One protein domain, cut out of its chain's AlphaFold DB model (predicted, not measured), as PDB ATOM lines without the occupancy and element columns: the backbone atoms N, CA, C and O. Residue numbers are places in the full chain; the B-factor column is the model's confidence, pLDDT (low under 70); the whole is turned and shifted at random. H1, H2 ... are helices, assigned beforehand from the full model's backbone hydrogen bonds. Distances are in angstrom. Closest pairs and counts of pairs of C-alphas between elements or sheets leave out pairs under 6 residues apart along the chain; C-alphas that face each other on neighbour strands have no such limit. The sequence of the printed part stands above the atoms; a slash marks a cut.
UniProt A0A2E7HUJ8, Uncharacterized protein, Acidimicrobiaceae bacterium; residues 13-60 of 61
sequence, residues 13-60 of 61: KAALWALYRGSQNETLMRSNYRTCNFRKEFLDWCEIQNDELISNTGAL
ATOM      1  N   LYS A  13     -19.797  27.653  32.693       85.88
ATOM      2  CA  LYS A  13     -19.747  26.445  31.845       85.88
ATOM      3  C   LYS A  13     -18.611  25.490  32.229       85.88
ATOM      4  O   LYS A  13     -18.779  24.279  32.136       85.88
ATOM      5  N   ALA A  14     -17.491  26.027  32.707       84.75
ATOM      6  CA  ALA A  14     -16.325  25.240  33.087       84.75
ATOM      7  C   ALA A  14     -16.602  24.395  34.349       84.75
ATOM      8  O   ALA A  14     -16.241  23.220  34.403       84.75
ATOM      9  N   ALA A  15     -17.318  24.957  35.333       83.88
ATOM     10  CA  ALA A  15     -17.761  24.215  36.515       83.88
ATOM     11  C   ALA A  15     -18.742  23.090  36.153       83.88
ATOM     12  O   ALA A  15     -18.612  21.970  36.644       83.88
ATOM     13  N   LEU A  16     -19.695  23.375  35.256       85.12
ATOM     14  CA  LEU A  16     -20.666  22.386  34.775       85.12
ATOM     15  C   LEU A  16     -19.985  21.229  34.036       85.12
ATOM     16  O   LEU A  16     -20.304  20.068  34.289       85.12
ATOM     17  N   TRP A  17     -19.011  21.530  33.174       85.75
ATOM     18  CA  TRP A  17     -18.216  20.515  32.484       85.75
ATOM     19  C   TRP A  17     -17.442  19.626  33.469       85.75
ATOM     20  O   TRP A  17     -17.495  18.398  33.364       85.75
ATOM     21  N   ALA A  18     -16.783  20.224  34.469       81.38
ATOM     22  CA  ALA A  18     -16.019  19.483  35.473       81.38
ATOM     23  C   ALA A  18     -16.908  18.552  36.316       81.38
ATOM     24  O   ALA A  18     -16.535  17.406  36.565       81.38
ATOM     25  N   LEU A  19     -18.106  19.012  36.700       81.94
ATOM     26  CA  LEU A  19     -19.096  18.192  37.410       81.94
ATOM     27  C   LEU A  19     -19.582  17.013  36.557       81.94
ATOM     28  O   LEU A  19     -19.659  15.887  37.046       81.94
ATOM     29  N   TYR A  20     -19.865  17.252  35.274       81.56
ATOM     30  CA  TYR A  20     -20.305  16.212  34.344       81.56
ATOM     31  C   TYR A  20     -19.219  15.155  34.083       81.56
ATOM     32  O   TYR A  20     -19.495  13.957  34.101       81.56
ATOM     33  N   ARG A  21     -17.956  15.562  33.900       76.38
ATOM     34  CA  ARG A  21     -16.834  14.610  33.797       76.38
ATOM     35  C   ARG A  21     -16.631  13.827  35.090       76.38
ATOM     36  O   ARG A  21     -16.320  12.636  35.043       76.38
ATOM     37  N   GLY A  22     -16.828  14.478  36.234       71.00
ATOM     38  CA  GLY A  22     -16.774  13.829  37.535       71.00
ATOM     39  C   GLY A  22     -17.780  12.686  37.673       71.00
ATOM     40  O   GLY A  22     -17.379  11.579  38.030       71.00
ATOM     41  N   SER A  23     -19.044  12.915  37.307       71.69
ATOM     42  CA  SER A  23     -20.103  11.894  37.367       71.69
ATOM     43  C   SER A  23     -19.933  10.779  36.324       71.69
ATOM     44  O   SER A  23     -20.208   9.606  36.601       71.69
ATOM     45  N   GLN A  24     -19.411  11.100  35.134       68.44
ATOM     46  CA  GLN A  24     -19.052  10.090  34.134       68.44
ATOM     47  C   GLN A  24     -17.949   9.153  34.636       68.44
ATOM     48  O   GLN A  24     -18.054   7.940  34.454       68.44
ATOM     49  N   ASN A  25     -16.917   9.685  35.296       62.31
ATOM     50  CA  ASN A  25     -15.837   8.873  35.858       62.31
ATOM     51  C   ASN A  25     -16.314   7.991  37.023       62.31
ATOM     52  O   ASN A  25     -15.874   6.846  37.124       62.31
ATOM     53  N   GLU A  26     -17.249   8.464  37.853       59.50
ATOM     54  CA  GLU A  26     -17.890   7.629  38.884       59.50
ATOM     55  C   GLU A  26     -18.679   6.464  38.267       59.50
ATOM     56  O   GLU A  26     -18.639   5.344  38.776       59.50
ATOM     57  N   THR A  27     -19.327   6.694  37.123       56.06
ATOM     58  CA  THR A  27     -20.073   5.655  36.395       56.06
ATOM     59  C   THR A  27     -19.133   4.657  35.692       56.06
ATOM     60  O   THR A  27     -19.408   3.457  35.660       56.06
ATOM     61  N   LEU A  28     -17.991   5.125  35.170       54.41
ATOM     62  CA  LEU A  28     -16.991   4.310  34.457       54.41
ATOM     63  C   LEU A  28     -16.036   3.525  35.368       54.41
ATOM     64  O   LEU A  28     -15.501   2.498  34.939       54.41
ATOM     65  N   MET A  29     -15.855   3.941  36.627       49.22
ATOM     66  CA  MET A  29     -15.031   3.225  37.614       49.22
ATOM     67  C   MET A  29     -15.505   1.793  37.900       49.22
ATOM     68  O   MET A  29     -14.761   1.011  38.491       49.22
ATOM     69  N   ARG A  30     -16.701   1.406  37.438       49.72
ATOM     70  CA  ARG A  30     -17.191   0.027  37.540       49.72
ATOM     71  C   ARG A  30     -16.701  -0.908  36.429       49.72
ATOM     72  O   ARG A  30     -16.907  -2.107  36.568       49.72
ATOM     73  N   SER A  31     -16.076  -0.413  35.350       46.06
ATOM     74  CA  SER A  31     -15.752  -1.277  34.200       46.06
ATOM     75  C   SER A  31     -14.310  -1.288  33.712       46.06
ATOM     76  O   SER A  31     -13.932  -2.346  33.239       46.06
ATOM     77  N   ASN A  32     -13.500  -0.231  33.776       48.41
ATOM     78  CA  ASN A  32     -12.081  -0.318  33.393       48.41
ATOM     79  C   ASN A  32     -11.339   0.936  33.860       48.41
ATOM     80  O   ASN A  32     -11.804   2.051  33.636       48.41
ATOM     81  N   TYR A  33     -10.181   0.745  34.492       49.84
ATOM     82  CA  TYR A  33      -9.312   1.796  35.026       49.84
ATOM     83  C   TYR A  33      -8.687   2.615  33.877       49.84
ATOM     84  O   TYR A  33      -7.526   2.447  33.515       49.84
ATOM     85  N   ARG A  34      -9.475   3.489  33.245       56.22
ATOM     86  CA  ARG A  34      -8.966   4.483  32.299       56.22
ATOM     87  C   ARG A  34      -8.464   5.663  33.126       56.22
ATOM     88  O   ARG A  34      -9.252   6.383  33.731       56.22
ATOM     89  N   THR A  35      -7.151   5.845  33.194       56.69
ATOM     90  CA  THR A  35      -6.524   7.038  33.774       56.69
ATOM     91  C   THR A  35      -6.832   8.246  32.885       56.69
ATOM     92  O   THR A  35      -6.057   8.620  32.009       56.69
ATOM     93  N   CYS A  36      -8.010   8.846  33.069       61.56
ATOM     94  CA  CYS A  36      -8.391  10.092  32.410       61.56
ATOM     95  C   CYS A  36      -7.523  11.229  32.970       61.56
ATOM     96  O   CYS A  36      -7.595  11.557  34.157       61.56
ATOM     97  N   ASN A  37      -6.678  11.832  32.131       78.00
ATOM     98  CA  ASN A  37      -5.895  13.000  32.522       78.00
ATOM     99  C   ASN A  37      -6.792  14.244  32.463       78.00
ATOM    100  O   ASN A  37      -6.874  14.908  31.430       78.00
ATOM    101  N   PHE A  38      -7.460  14.541  33.583       77.19
ATOM    102  CA  PHE A  38      -8.409  15.650  33.739       77.19
ATOM    103  C   PHE A  38      -7.888  16.975  33.164       77.19
ATOM    104  O   PHE A  38      -8.616  17.687  32.480       77.19
ATOM    105  N   ARG A  39      -6.603  17.288  33.382       80.06
ATOM    106  CA  ARG A  39      -5.994  18.531  32.888       80.06
ATOM    107  C   ARG A  39      -5.955  18.591  31.363       80.06
ATOM    108  O   ARG A  39      -6.196  19.653  30.804       80.06
ATOM    109  N   LYS A  40      -5.636  17.477  30.698       83.88
ATOM    110  CA  LYS A  40      -5.575  17.427  29.232       83.88
ATOM    111  C   LYS A  40      -6.963  17.613  28.624       83.88
ATOM    112  O   LYS A  40      -7.119  18.415  27.717       83.88
ATOM    113  N   GLU A  41      -7.957  16.912  29.159       84.50
ATOM    114  CA  GLU A  41      -9.344  17.012  28.688       84.50
ATOM    115  C   GLU A  41      -9.943  18.398  28.929       84.50
ATOM    116  O   GLU A  41     -10.717  18.884  28.114       84.50
ATOM    117  N   PHE A  42      -9.567  19.050  30.032       85.06
ATOM    118  CA  PHE A  42     -10.015  20.409  30.306       85.06
ATOM    119  C   PHE A  42      -9.443  21.416  29.302       85.06
ATOM    120  O   PHE A  42     -10.166  22.290  28.836       85.06
ATOM    121  N   LEU A  43      -8.159  21.289  28.950       86.94
ATOM    122  CA  LEU A  43      -7.528  22.164  27.958       86.94
ATOM    123  C   LEU A  43      -8.121  21.969  26.557       86.94
ATOM    124  O   LEU A  43      -8.399  22.958  25.890       86.94
ATOM    125  N   ASP A  44      -8.374  20.720  26.162       88.31
ATOM    126  CA  ASP A  44      -9.044  20.373  24.901       88.31
ATOM    127  C   ASP A  44     -10.460  20.972  24.829       88.31
ATOM    128  O   ASP A  44     -10.827  21.632  23.860       88.31
ATOM    129  N   TRP A  45     -11.234  20.854  25.914       87.94
ATOM    130  CA  TRP A  45     -12.553  21.480  25.994       87.94
ATOM    131  C   TRP A  45     -12.491  23.011  25.871       87.94
ATOM    132  O   TRP A  45     -13.330  23.605  25.194       87.94
ATOM    133  N   CYS A  46     -11.499  23.660  26.489       86.62
ATOM    134  CA  CYS A  46     -11.297  25.104  26.348       86.62
ATOM    135  C   CYS A  46     -10.967  25.516  24.907       86.62
ATOM    136  O   CYS A  46     -11.443  26.557  24.463       86.62
ATOM    137  N   GLU A  47     -10.175  24.722  24.182       87.88
ATOM    138  CA  GLU A  47      -9.834  24.977  22.777       87.88
ATOM    139  C   GLU A  47     -11.088  24.943  21.896       87.88
ATOM    140  O   GLU A  47     -11.366  25.912  21.196       87.88
ATOM    141  N   ILE A  48     -11.936  23.925  22.063       87.56
ATOM    142  CA  ILE A  48     -13.224  23.818  21.358       87.56
ATOM    143  C   ILE A  48     -14.131  25.019  21.660       87.56
ATOM    144  O   ILE A  48     -14.730  25.596  20.756       87.56
ATOM    145  N   GLN A  49     -14.247  25.418  22.933       84.81
ATOM    146  CA  GLN A  49     -15.074  26.573  23.302       84.81
ATOM    147  C   GLN A  49     -14.522  27.894  22.750       84.81
ATOM    148  O   GLN A  49     -15.303  28.784  22.408       84.81
ATOM    149  N   ASN A  50     -13.198  28.033  22.652       83.31
ATOM    150  CA  ASN A  50     -12.569  29.196  22.034       83.31
ATOM    151  C   ASN A  50     -12.805  29.224  20.520       83.31
ATOM    152  O   ASN A  50     -13.141  30.282  19.993       83.31
ATOM    153  N   ASP A  51     -12.706  28.086  19.835       83.19
ATOM    154  CA  ASP A  51     -12.996  27.984  18.401       83.19
ATOM    155  C   ASP A  51     -14.465  28.298  18.095       83.19
ATOM    156  O   ASP A  51     -14.762  29.063  17.175       83.19
ATOM    157  N   GLU A  52     -15.400  27.788  18.906       81.38
ATOM    158  CA  GLU A  52     -16.818  28.148  18.810       81.38
ATOM    159  C   GLU A  52     -17.029  29.654  19.013       81.38
ATOM    160  O   GLU A  52     -17.808  30.280  18.291       81.38
ATOM    161  N   LEU A  53     -16.338  30.263  19.981       78.88
ATOM    162  CA  LEU A  53     -16.424  31.701  20.222       78.88
ATOM    163  C   LEU A  53     -15.898  32.499  19.025       78.88
ATOM    164  O   LEU A  53     -16.569  33.426  18.573       78.88
ATOM    165  N   ILE A  54     -14.733  32.136  18.488       78.62
ATOM    166  CA  ILE A  54     -14.122  32.805  17.334       78.62
ATOM    167  C   ILE A  54     -15.013  32.650  16.097       78.62
ATOM    168  O   ILE A  54     -15.290  33.645  15.429       78.62
ATOM    169  N   SER A  55     -15.533  31.449  15.828       75.94
ATOM    170  CA  SER A  55     -16.441  31.192  14.704       75.94
ATOM    171  C   SER A  55     -17.728  32.015  14.799       75.94
ATOM    172  O   SER A  55     -18.182  32.567  13.799       75.94
ATOM    173  N   ASN A  56     -18.321  32.122  15.990       70.19
ATOM    174  CA  ASN A  56     -19.560  32.880  16.185       70.19
ATOM    175  C   ASN A  56     -19.332  34.399  16.205       70.19
ATOM    176  O   ASN A  56     -20.219  35.158  15.829       70.19
ATOM    177  N   THR A  57     -18.144  34.851  16.614       61.31
ATOM    178  CA  THR A  57     -17.786  36.279  16.625       61.31
ATOM    179  C   THR A  57     -17.371  36.762  15.232       61.31
ATOM    180  O   THR A  57     -17.721  37.870  14.842       61.31
ATOM    181  N   GLY A  58     -16.698  35.917  14.443       57.06
ATOM    182  CA  GLY A  58     -16.395  36.184  13.033       57.06
ATOM    183  C   GLY A  58     -17.628  36.180  12.121       57.06
ATOM    184  O   GLY A  58     -17.593  36.793  11.063       57.06
ATOM    185  N   ALA A  59     -18.731  35.548  12.541       51.88
ATOM    186  CA  ALA A  59     -20.020  35.585  11.843       51.88
ATOM    187  C   ALA A  59     -20.838  36.872  12.098       51.88
ATOM    188  O   ALA A  59     -21.900  37.045  11.502       51.88
ATOM    189  N   LEU A  60     -20.371  37.754  12.991       49.91
ATOM    190  CA  LEU A  60     -21.013  39.031  13.333       49.91
ATOM    191  C   LEU A  60     -20.315  40.255  12.702       49.91
ATOM    192  O   LEU A  60     -20.672  41.382  13.046       49.91
TER     193      LEU A  60
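Overview. This is residues 13 to 60 of the 61 residues of an uncharacterized protein of Acidimicrobiaceae bacterium (UniProt A0A2E7HUJ8). Two helices, H1 and the longer H2, are joined at one end by an outlying loop, and H2 folds back obliquely past H1, the two only loosely together. The far part of H2, residues 50 to 58, sticks out beyond H1. The printed part has 48 residues with two named helices, H1 then H2, no named strand, and the class all helix. It is only just loose, close to extended, with a radius of gyration of the C-alphas of 14.1 A, a rod spanning 46 by 17 by 14 A.

Along the chain. H1, residues 13 to 28, begins with C-alpha 13 at (-19.747, 26.445, 31.845) and measures 22.5 A from first to last C-alpha. H2, residues 38 to 58, measures 30.2 A and ends with C-alpha 58 at (-16.395, 36.184, 13.033).

Arrangement. H1 and H2 are close but not clearly touching; their closest C-alphas, those of Ala 18 and Phe 42, are 8.0 A apart. They run opposite ways at a steep tilt of 41 degrees. In H1 and H2 every O i to N i+4 pair is within hydrogen-bond range.

Size, cuts and confidence. The C-alphas of Arg 30 and Leu 60, the two farthest apart, are 46.1 A from each other. The printed part has no cut, and the link from H1 to H2 is short, with 9 residues. Residues 26 to 32, of which 26 to 28 belong to H1, stand free. Mean pLDDT of the printed part is 72.5; residues 24 to 36 and 57 to 60 are under 70.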